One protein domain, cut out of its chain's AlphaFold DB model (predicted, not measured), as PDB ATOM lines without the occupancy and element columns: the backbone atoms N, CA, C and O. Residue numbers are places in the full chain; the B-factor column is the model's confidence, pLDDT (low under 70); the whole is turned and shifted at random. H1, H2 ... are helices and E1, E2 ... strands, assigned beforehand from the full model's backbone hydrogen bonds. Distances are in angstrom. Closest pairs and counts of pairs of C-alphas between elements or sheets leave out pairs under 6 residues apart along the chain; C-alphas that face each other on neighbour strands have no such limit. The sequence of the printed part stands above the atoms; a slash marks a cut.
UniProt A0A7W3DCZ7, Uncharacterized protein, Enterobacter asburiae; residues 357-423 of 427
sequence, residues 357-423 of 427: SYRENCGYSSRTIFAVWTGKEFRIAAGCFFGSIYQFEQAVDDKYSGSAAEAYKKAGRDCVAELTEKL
ATOM      1  N   SER A 357     104.479 181.746  82.708       97.81
ATOM      2  CA  SER A 357     105.324 181.961  81.533       97.81
ATOM      3  C   SER A 357     106.242 183.142  81.813       97.81
ATOM      4  O   SER A 357     105.884 184.035  82.580       97.81
ATOM      5  N   TYR A 358     107.430 183.170  81.215       98.12
ATOM      6  CA  TYR A 358     108.415 184.193  81.549       98.12
ATOM      7  C   TYR A 358     109.317 184.574  80.379       98.12
ATOM      8  O   TYR A 358     109.459 183.846  79.395       98.12
ATOM      9  N   ARG A 359     109.924 185.752  80.486       97.38
ATOM     10  CA  ARG A 359     110.954 186.282  79.596       97.38
ATOM     11  C   ARG A 359     112.092 186.807  80.456       97.38
ATOM     12  O   ARG A 359     111.870 187.587  81.378       97.38
ATOM     13  N   GLU A 360     113.307 186.385  80.153       95.12
ATOM     14  CA  GLU A 360     114.521 186.891  80.793       95.12
ATOM     15  C   GLU A 360     115.142 188.010  79.960       95.12
ATOM     16  O   GLU A 360     114.782 188.207  78.799       95.12
ATOM     17  N   ASN A 361     116.104 188.728  80.545       92.88
ATOM     18  CA  ASN A 361     116.879 189.762  79.855       92.88
ATOM     19  C   ASN A 361     116.003 190.842  79.187       92.88
ATOM     20  O   ASN A 361     116.345 191.382  78.135       92.88
ATOM     21  N   CYS A 362     114.857 191.165  79.795       90.75
ATOM     22  CA  CYS A 362     113.941 192.167  79.271       90.75
ATOM     23  C   CYS A 362     114.468 193.577  79.541       90.75
ATOM     24  O   CYS A 362     114.703 193.958  80.693       90.75
ATOM     25  N   GLY A 363     114.594 194.355  78.464       82.12
ATOM     26  CA  GLY A 363     115.003 195.758  78.485       82.12
ATOM     27  C   GLY A 363     116.394 196.004  79.084       82.12
ATOM     28  O   GLY A 363     117.176 195.092  79.324       82.12
ATOM     29  N   TYR A 364     116.712 197.277  79.334       75.19
ATOM     30  CA  TYR A 364     118.054 197.698  79.769       75.19
ATOM     31  C   TYR A 364     118.481 197.188  81.149       75.19
ATOM     32  O   TYR A 364     119.668 197.178  81.455       75.19
ATOM     33  N   SER A 365     117.530 196.803  82.002       77.81
ATOM     34  CA  SER A 365     117.821 196.307  83.352       77.81
ATOM     35  C   SER A 365     117.924 194.780  83.411       77.81
ATOM     36  O   SER A 365     117.933 194.240  84.514       77.81
ATOM     37  N   SER A 366     117.936 194.097  82.259       86.88
ATOM     38  CA  SER A 366     117.961 192.633  82.141       86.88
ATOM     39  C   SER A 366     116.965 191.946  83.080       86.88
ATOM     40  O   SER A 366     117.304 191.008  83.799       86.88
ATOM     41  N   ARG A 367     115.729 192.456  83.123       88.94
ATOM     42  CA  ARG A 367     114.712 191.979  84.069       88.94
ATOM     43  C   ARG A 367     114.134 190.648  83.612       88.94
ATOM     44  O   ARG A 367     113.940 190.429  82.418       88.94
ATOM     45  N   THR A 368     113.771 189.819  84.580       95.25
ATOM     46  CA  THR A 368     112.834 188.723  84.350       95.25
ATOM     47  C   THR A 368     111.414 189.254  84.516       95.25
ATOM     48  O   THR A 368     111.093 189.858  85.542       95.25
ATOM     49  N   ILE A 369     110.588 189.053  83.493       97.19
ATOM     50  CA  ILE A 369     109.148 189.319  83.499       97.19
ATOM     51  C   ILE A 369     108.446 187.975  83.455       97.19
ATOM     52  O   ILE A 369     108.832 187.126  82.657       97.19
ATOM     53  N   PHE A 370     107.422 187.778  84.279       97.94
ATOM     54  CA  PHE A 370     106.601 186.577  84.197       97.94
ATOM     55  C   PHE A 370     105.122 186.873  84.411       97.94
ATOM     56  O   PHE A 370     104.765 187.787  85.154       97.94
ATOM     57  N   ALA A 371     104.274 186.110  83.724       97.62
ATOM     58  CA  ALA A 371     102.832 186.132  83.907       97.62
ATOM     59  C   ALA A 371     102.410 185.000  84.845       97.62
ATOM     60  O   ALA A 371     102.945 183.895  84.775       97.62
ATOM     61  N   VAL A 372     101.429 185.290  85.691       95.56
ATOM     62  CA  VAL A 372     100.795 184.368  86.635       95.56
ATOM     63  C   VAL A 372      99.293 184.398  86.389       95.56
ATOM     64  O   VAL A 372      98.728 185.472  86.177       95.56
ATOM     65  N   TRP A 373      98.640 183.241  86.440       92.00
ATOM     66  CA  TRP A 373      97.184 183.144  86.502       92.00
ATOM     67  C   TRP A 373      96.748 182.955  87.954       92.00
ATOM     68  O   TRP A 373      97.256 182.064  88.625       92.00
ATOM     69  N   THR A 374      95.832 183.793  88.439       84.94
ATOM     70  CA  THR A 374      95.344 183.753  89.831       84.94
ATOM     71  C   THR A 374      93.933 183.172  89.948       84.94
ATOM     72  O   THR A 374      93.196 183.525  90.865       84.94
ATOM     73  N   GLY A 375      93.463 182.379  88.986       84.12
ATOM     74  CA  GLY A 375      92.065 181.915  88.947       84.12
ATOM     75  C   GLY A 375      91.053 182.978  88.487       84.12
ATOM     76  O   GLY A 375      89.967 182.630  88.029       84.12
ATOM     77  N   LYS A 376      91.398 184.271  88.577       84.75
ATOM     78  CA  LYS A 376      90.527 185.409  88.221       84.75
ATOM     79  C   LYS A 376      91.066 186.237  87.062       84.75
ATOM     80  O   LYS A 376      90.307 186.618  86.174       84.75
ATOM     81  N   GLU A 377      92.359 186.543  87.081       91.06
ATOM     82  CA  GLU A 377      93.007 187.364  86.063       91.06
ATOM     83  C   GLU A 377      94.475 186.973  85.870       91.06
ATOM     84  O   GLU A 377      95.083 186.286  86.696       91.06
ATOM     85  N   PHE A 378      95.059 187.452  84.772       94.38
ATOM     86  CA  PHE A 378      96.502 187.414  84.582       94.38
ATOM     87  C   PHE A 378      97.164 188.580  85.313       94.38
ATOM     88  O   PHE A 378      96.800 189.741  85.108       94.38
ATOM     89  N   ARG A 379      98.201 188.277  86.094       96.06
ATOM     90  CA  ARG A 379      99.071 189.275  86.722       96.06
ATOM     91  C   ARG A 379     100.488 189.163  86.177       96.06
ATOM     92  O   ARG A 379     100.969 188.070  85.896       96.06
ATOM     93  N   ILE A 380     101.157 190.298  86.026       97.75
ATOM     94  CA  ILE A 380     102.553 190.405  85.610       97.75
ATOM     95  C   ILE A 380     103.410 190.703  86.829       97.75
ATOM     96  O   ILE A 380     103.122 191.641  87.566       97.75
ATOM     97  N   ALA A 381     104.495 189.956  86.992       97.12
ATOM     98  CA  ALA A 381     105.573 190.268  87.915       97.12
ATOM     99  C   ALA A 381     106.795 190.796  87.150       97.12
ATOM    100  O   ALA A 381     107.240 190.183  86.176       97.12
ATOM    101  N   ALA A 382     107.352 191.928  87.593       94.88
ATOM    102  CA  ALA A 382     108.523 192.553  86.975       94.88
ATOM    103  C   ALA A 382     109.336 193.385  87.984       94.88
ATOM    104  O   ALA A 382     109.152 194.595  88.143       94.88
ATOM    105  N   GLY A 383     110.300 192.758  88.660       90.19
ATOM    106  CA  GLY A 383     111.099 193.421  89.693       90.19
ATOM    107  C   GLY A 383     110.260 193.787  90.917       90.19
ATOM    108  O   GLY A 383     109.883 192.896  91.661       90.19
ATOM    109  N   CYS A 384     109.999 195.081  91.128       90.56
ATOM    110  CA  CYS A 384     109.207 195.567  92.264       90.56
ATOM    111  C   CYS A 384     107.696 195.678  91.969       90.56
ATOM    112  O   CYS A 384     106.962 196.298  92.731       90.56
ATOM    113  N   PHE A 385     107.252 195.158  90.823       95.12
ATOM    114  CA  PHE A 385     105.872 195.240  90.355       95.12
ATOM    115  C   PHE A 385     105.210 193.861  90.383       95.12
ATOM    116  O   PHE A 385     105.802 192.903  89.878       95.12
ATOM    117  N   PHE A 386     103.977 193.793  90.890       96.19
ATOM    118  CA  PHE A 386     103.051 192.681  90.684       96.19
ATOM    119  C   PHE A 386     101.615 193.210  90.554       96.19
ATOM    120  O   PHE A 386     101.041 193.733  91.506       96.19
ATOM    121  N   GLY A 387     101.027 193.105  89.366       96.25
ATOM    122  CA  GLY A 387      99.735 193.732  89.069       96.25
ATOM    123  C   GLY A 387      99.130 193.254  87.759       96.25
ATOM    124  O   GLY A 387      99.709 192.405  87.085       96.25
ATOM    125  N   SER A 388      97.963 193.779  87.389       96.06
ATOM    126  CA  SER A 388      97.326 193.425  86.114       96.06
ATOM    127  C   SER A 388      98.179 193.870  84.919       96.06
ATOM    128  O   SER A 388      99.042 194.743  85.039       96.06
ATOM    129  N   ILE A 389      97.924 193.303  83.735       96.62
ATOM    130  CA  ILE A 389      98.625 193.711  82.504       96.62
ATOM    131  C   ILE A 389      98.467 195.213  82.223       96.62
ATOM    132  O   ILE A 389      99.424 195.868  81.828       96.62
ATOM    133  N   TYR A 390      97.293 195.783  82.502       96.69
ATOM    134  CA  TYR A 390      97.038 197.211  82.324       96.69
ATOM    135  C   TYR A 390      97.890 198.060  83.274       96.69
ATOM    136  O   TYR A 390      98.571 198.986  82.837       96.69
ATOM    137  N   GLN A 391      97.914 197.699  84.561       97.50
ATOM    138  CA  GLN A 391      98.750 198.371  85.560       97.50
ATOM    139  C   GLN A 391     100.241 198.251  85.219       97.50
ATOM    140  O   GLN A 391     101.004 199.184  85.450       97.50
ATOM    141  N   PHE A 392     100.658 197.116  84.649       97.38
ATOM    142  CA  PHE A 392     102.034 196.902  84.215       97.38
ATOM    143  C   PHE A 392     102.416 197.847  83.078       97.38
ATOM    144  O   PHE A 392     103.459 198.492  83.144       97.38
ATOM    145  N   GLU A 393     101.576 197.953  82.047       97.31
ATOM    146  CA  GLU A 393     101.838 198.842  80.913       97.31
ATOM    147  C   GLU A 393     101.882 200.314  81.338       97.31
ATOM    148  O   GLU A 393     102.784 201.028  80.906       97.31
ATOM    149  N   GLN A 394     100.994 200.734  82.248       97.56
ATOM    150  CA  GLN A 394     101.042 202.067  82.858       97.56
ATOM    151  C   GLN A 394     102.353 202.301  83.616       97.56
ATOM    152  O   GLN A 394     103.050 203.276  83.353       97.56
ATOM    153  N   ALA A 395     102.743 201.374  84.495       95.94
ATOM    154  CA  ALA A 395     103.988 201.490  85.252       95.94
ATOM    155  C   ALA A 395     105.236 201.507  84.347       95.94
ATOM    156  O   ALA A 395     106.258 202.107  84.690       95.94
ATOM    157  N   VAL A 396     105.176 200.840  83.189       95.62
ATOM    158  CA  VAL A 396     106.225 200.905  82.165       95.62
ATOM    159  C   VAL A 396     106.249 202.276  81.496       95.62
ATOM    160  O   VAL A 396     107.341 202.822  81.350       95.62
ATOM    161  N   ASP A 397     105.099 202.835  81.121       96.25
ATOM    162  CA  ASP A 397     104.999 204.166  80.500       96.25
ATOM    163  C   ASP A 397     105.433 205.298  81.436       96.25
ATOM    164  O   ASP A 397     106.057 206.261  80.992       96.25
ATOM    165  N   ASP A 398     105.193 205.153  82.739       95.62
ATOM    166  CA  ASP A 398     105.643 206.118  83.746       95.62
ATOM    167  C   ASP A 398     107.175 206.158  83.880       95.62
ATOM    168  O   ASP A 398     107.753 207.161  84.306       95.62
ATOM    169  N   LYS A 399     107.859 205.056  83.543       93.06
ATOM    170  CA  LYS A 399     109.295 204.873  83.808       93.06
ATOM    171  C   LYS A 399     110.169 204.838  82.559       93.06
ATOM    172  O   LYS A 399     111.361 205.141  82.632       93.06
ATOM    173  N   TYR A 400     109.615 204.422  81.433       92.81
ATOM    174  CA  TYR A 400     110.328 204.182  80.188       92.81
ATOM    175  C   TYR A 400     109.577 204.826  79.025       92.81
ATOM    176  O   TYR A 400     108.372 205.023  79.070       92.81
ATOM    177  N   SER A 401     110.286 205.102  77.931       93.12
ATOM    178  CA  SER A 401     109.688 205.672  76.721       93.12
ATOM    179  C   SER A 401     110.218 205.005  75.453       93.12
ATOM    180  O   SER A 401     111.291 204.394  75.448       93.12
ATOM    181  N   GLY A 402     109.493 205.171  74.346       93.50
ATOM    182  CA  GLY A 402     109.926 204.726  73.021       93.50
ATOM    183  C   GLY A 402     110.055 203.205  72.902       93.50
ATOM    184  O   GLY A 402     109.289 202.448  73.496       93.50
ATOM    185  N   SER A 403     111.042 202.745  72.129       91.56
ATOM    186  CA  SER A 403     111.237 201.316  71.839       91.56
ATOM    187  C   SER A 403     111.486 200.464  73.086       91.56
ATOM    188  O   SER A 403     111.124 199.291  73.102       91.56
ATOM    189  N   ALA A 404     112.068 201.042  74.138       90.44
ATOM    190  CA  ALA A 404     112.320 200.346  75.392       90.44
ATOM    191  C   ALA A 404     111.026 200.052  76.164       90.44
ATOM    192  O   ALA A 404     110.845 198.931  76.637       90.44
ATOM    193  N   ALA A 405     110.122 201.035  76.251       94.44
ATOM    194  CA  ALA A 405     108.800 200.843  76.844       94.44
ATOM    195  C   ALA A 405     108.022 199.770  76.073       94.44
ATOM    196  O   ALA A 405     107.555 198.798  76.661       94.44
ATOM    197  N   GLU A 406     107.982 199.874  74.743       95.00
ATOM    198  CA  GLU A 406     107.281 198.893  73.912       95.00
ATOM    199  C   GLU A 406     107.875 197.484  74.010       95.00
ATOM    200  O   GLU A 406     107.122 196.510  74.027       95.00
ATOM    201  N   ALA A 407     109.196 197.346  74.154       93.88
ATOM    202  CA  ALA A 407     109.829 196.051  74.390       93.88
ATOM    203  C   ALA A 407     109.379 195.420  75.719       93.88
ATOM    204  O   ALA A 407     109.067 194.229  75.750       93.88
ATOM    205  N   TYR A 408     109.292 196.205  76.799       95.62
ATOM    206  CA  TYR A 408     108.799 195.722  78.093       95.62
ATOM    207  C   TYR A 408     107.326 195.311  78.036       95.62
ATOM    208  O   TYR A 408     106.987 194.205  78.461       95.62
ATOM    209  N   LYS A 409     106.454 196.157  77.470       96.69
ATOM    210  CA  LYS A 409     105.026 195.832  77.333       96.69
ATOM    211  C   LYS A 409     104.819 194.597  76.464       96.69
ATOM    212  O   LYS A 409     104.053 193.708  76.825       96.69
ATOM    213  N   LYS A 410     105.548 194.500  75.344       96.50
ATOM    214  CA  LYS A 410     105.519 193.321  74.474       96.50
ATOM    215  C   LYS A 410     105.933 192.062  75.232       96.50
ATOM    216  O   LYS A 410     105.229 191.071  75.123       96.50
ATOM    217  N   ALA A 411     107.001 192.103  76.031       97.00
ATOM    218  CA  ALA A 411     107.405 190.956  76.845       97.00
ATOM    219  C   ALA A 411     106.295 190.512  77.816       97.00
ATOM    220  O   ALA A 411     106.011 189.320  77.899       97.00
ATOM    221  N   GLY A 412     105.621 191.457  78.485       97.50
ATOM    222  CA  GLY A 412     104.474 191.159  79.351       97.50
ATOM    223  C   GLY A 412     103.298 190.525  78.597       97.50
ATOM    224  O   GLY A 412     102.785 189.488  79.014       97.50
ATOM    225  N   ARG A 413     102.905 191.097  77.451       98.12
ATOM    226  CA  ARG A 413     101.834 190.548  76.597       98.12
ATOM    227  C   ARG A 413     102.175 189.163  76.049       98.12
ATOM    228  O   ARG A 413     101.322 188.281  76.067       98.12
ATOM    229  N   ASP A 414     103.417 188.960  75.612       98.00
ATOM    230  CA  ASP A 414     103.906 187.674  75.112       98.00
ATOM    231  C   ASP A 414     103.862 186.603  76.218       98.00
ATOM    232  O   ASP A 414     103.468 185.469  75.948       98.00
ATOM    233  N   CYS A 415     104.209 186.955  77.465       98.19
ATOM    234  CA  CYS A 415     104.023 186.063  78.611       98.19
ATOM    235  C   CYS A 415     102.544 185.683  78.781       98.19
ATOM    236  O   CYS A 415     102.223 184.498  78.849       98.19
ATOM    237  N   VAL A 416     101.627 186.653  78.808       97.62
ATOM    238  CA  VAL A 416     100.188 186.363  78.975       97.62
ATOM    239  C   VAL A 416      99.664 185.460  77.858       97.62
ATOM    240  O   VAL A 416      98.964 184.491  78.145       97.62
ATOM    241  N   ALA A 417     100.027 185.734  76.604       97.06
ATOM    242  CA  ALA A 417      99.617 184.918  75.464       97.06
ATOM    243  C   ALA A 417     100.109 183.467  75.595       97.06
ATOM    244  O   ALA A 417      99.309 182.539  75.506       97.06
ATOM    245  N   GLU A 418     101.395 183.269  75.901       97.06
ATOM    246  CA  GLU A 418     101.967 181.934  76.107       97.06
ATOM    247  C   GLU A 418     101.310 181.200  77.284       97.06
ATOM    248  O   GLU A 418     101.031 180.006  77.198       97.06
ATOM    249  N   LEU A 419     101.044 181.899  78.391       96.12
ATOM    250  CA  LEU A 419     100.387 181.282  79.541       96.12
ATOM    251  C   LEU A 419      98.933 180.913  79.221       96.12
ATOM    252  O   LEU A 419      98.462 179.867  79.652       96.12
ATOM    253  N   THR A 420      98.239 181.724  78.423       94.94
ATOM    254  CA  THR A 420      96.875 181.428  77.963       94.94
ATOM    255  C   THR A 420      96.834 180.134  77.149       94.94
ATOM    256  O   THR A 420      95.944 179.313  77.359       94.94
ATOM    257  N   GLU A 421      97.802 179.930  76.251       94.44
ATOM    258  CA  GLU A 421      97.930 178.689  75.477       94.44
ATOM    259  C   GLU A 421      98.277 177.490  76.369       94.44
ATOM    260  O   GLU A 421      97.703 176.417  76.199       94.44
ATOM    261  N   LYS A 422      99.165 177.672  77.358       90.50
ATOM    262  CA  LYS A 422      99.520 176.625  78.334       90.50
ATOM    263  C   LYS A 422      98.329 176.166  79.178       90.50
ATOM    264  O   LYS A 422      98.223 174.978  79.465       90.50
ATOM    265  N   LEU A 423      97.464 177.092  79.594       87.75
ATOM    266  CA  LEU A 423      96.299 176.794  80.435       87.75
ATOM    267  C   LEU A 423      95.117 176.219  79.639       87.75
ATOM    268  O   LEU A 423      94.271 175.550  80.222       87.75
TER     269      LEU A 423
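AT A GLANCE: This is residues 357 to 423 of the 427 residues of an uncharacterized protein of Enterobacter asburiae (UniProt A0A7W3DCZ7). One antiparallel sheet of four strands has a helical hairpin covering one face, while its other face is bare of named helices. The long helix H2 lies over E1 and E2 and reaches nearly from end to end of the domain; the shorter H1, side by side with it, lies over E4. The printed part has 67 residues, with four named strands and then two named helices along the chain, E1 E2 E3 E4 H1 H2, and the sheet's order is the same as the strands' order in the chain. The class is mixed, helices and strands. The whole is compact, with a radius of gyration of the C-alphas of 11.0 A, yet elongated in outline, spanning 31 by 19 by 18 A.

HOW THE PARTS SIT: E1, residues 357 to 362, and E2, residues 367 to 373, form a hairpin, with N 359 and O 369 2.8 A apart, within hydrogen-bond range. E2 and E3, residues 378 to 382, form the next hairpin, with N 372 and O 379 at 2.8 A. E3 and E4, residues 385 to 388, form a third, with N 380 and O 387 at 2.8 A. The four strands make a meander, each the antiparallel neighbour of the one before; the edge strands E1 and E4 are apart. H1, residues 389 to 399, is on the sheet at a height of 8.7 A, over E4, and runs along the strands, at 19 degrees to E4 on the local plane. The closest C-alphas of E3 and H1 are those of Ile 380 and Ile 389, 6.0 A apart. H2, residues 402 to 423, is on the same face at a height of 7.9 A, over E1 and E2, only just slantwise to the strands at 30.1 degrees to E2 on the local plane. Its closest C-alphas to E2 are those of Cys 415 and Ala 371, 5.4 A apart. With the sheet, the helices make two layers, helices on one face of a sheet. H1 and H2 form a helical hairpin and touch, H2 with residues 405 to 413 alone; the closest C-alphas, of Glu 393 and Lys 409, are 5.7 A apart. Their lines stand at a shallow tilt of 18 degrees, opposite ways. In H2 every O i to N i+4 pair is within hydrogen-bond range; in H1, 6 of 7 are.

IN THESE COORDINATES: E1 begins at C-alpha 357, at (105.324, 181.961, 81.533), and is 13.5 A long. E2 measures 19.8 A, E3 13.3 A and E4 9.7 A. H1 begins at C-alpha 389, at (98.625, 193.711, 82.504), and is 15.5 A long. H2, 32.0 A long, ends at C-alpha 423, at (96.299, 176.794, 80.435).

THE WHOLE: The two C-alphas farthest apart are those of Gly 375 and Gly 402, 33.1 A. The printed part has no cut, and its five links between named elements are tight. The mean pLDDT of the printed part is 93.8, and no printed residue is under 70.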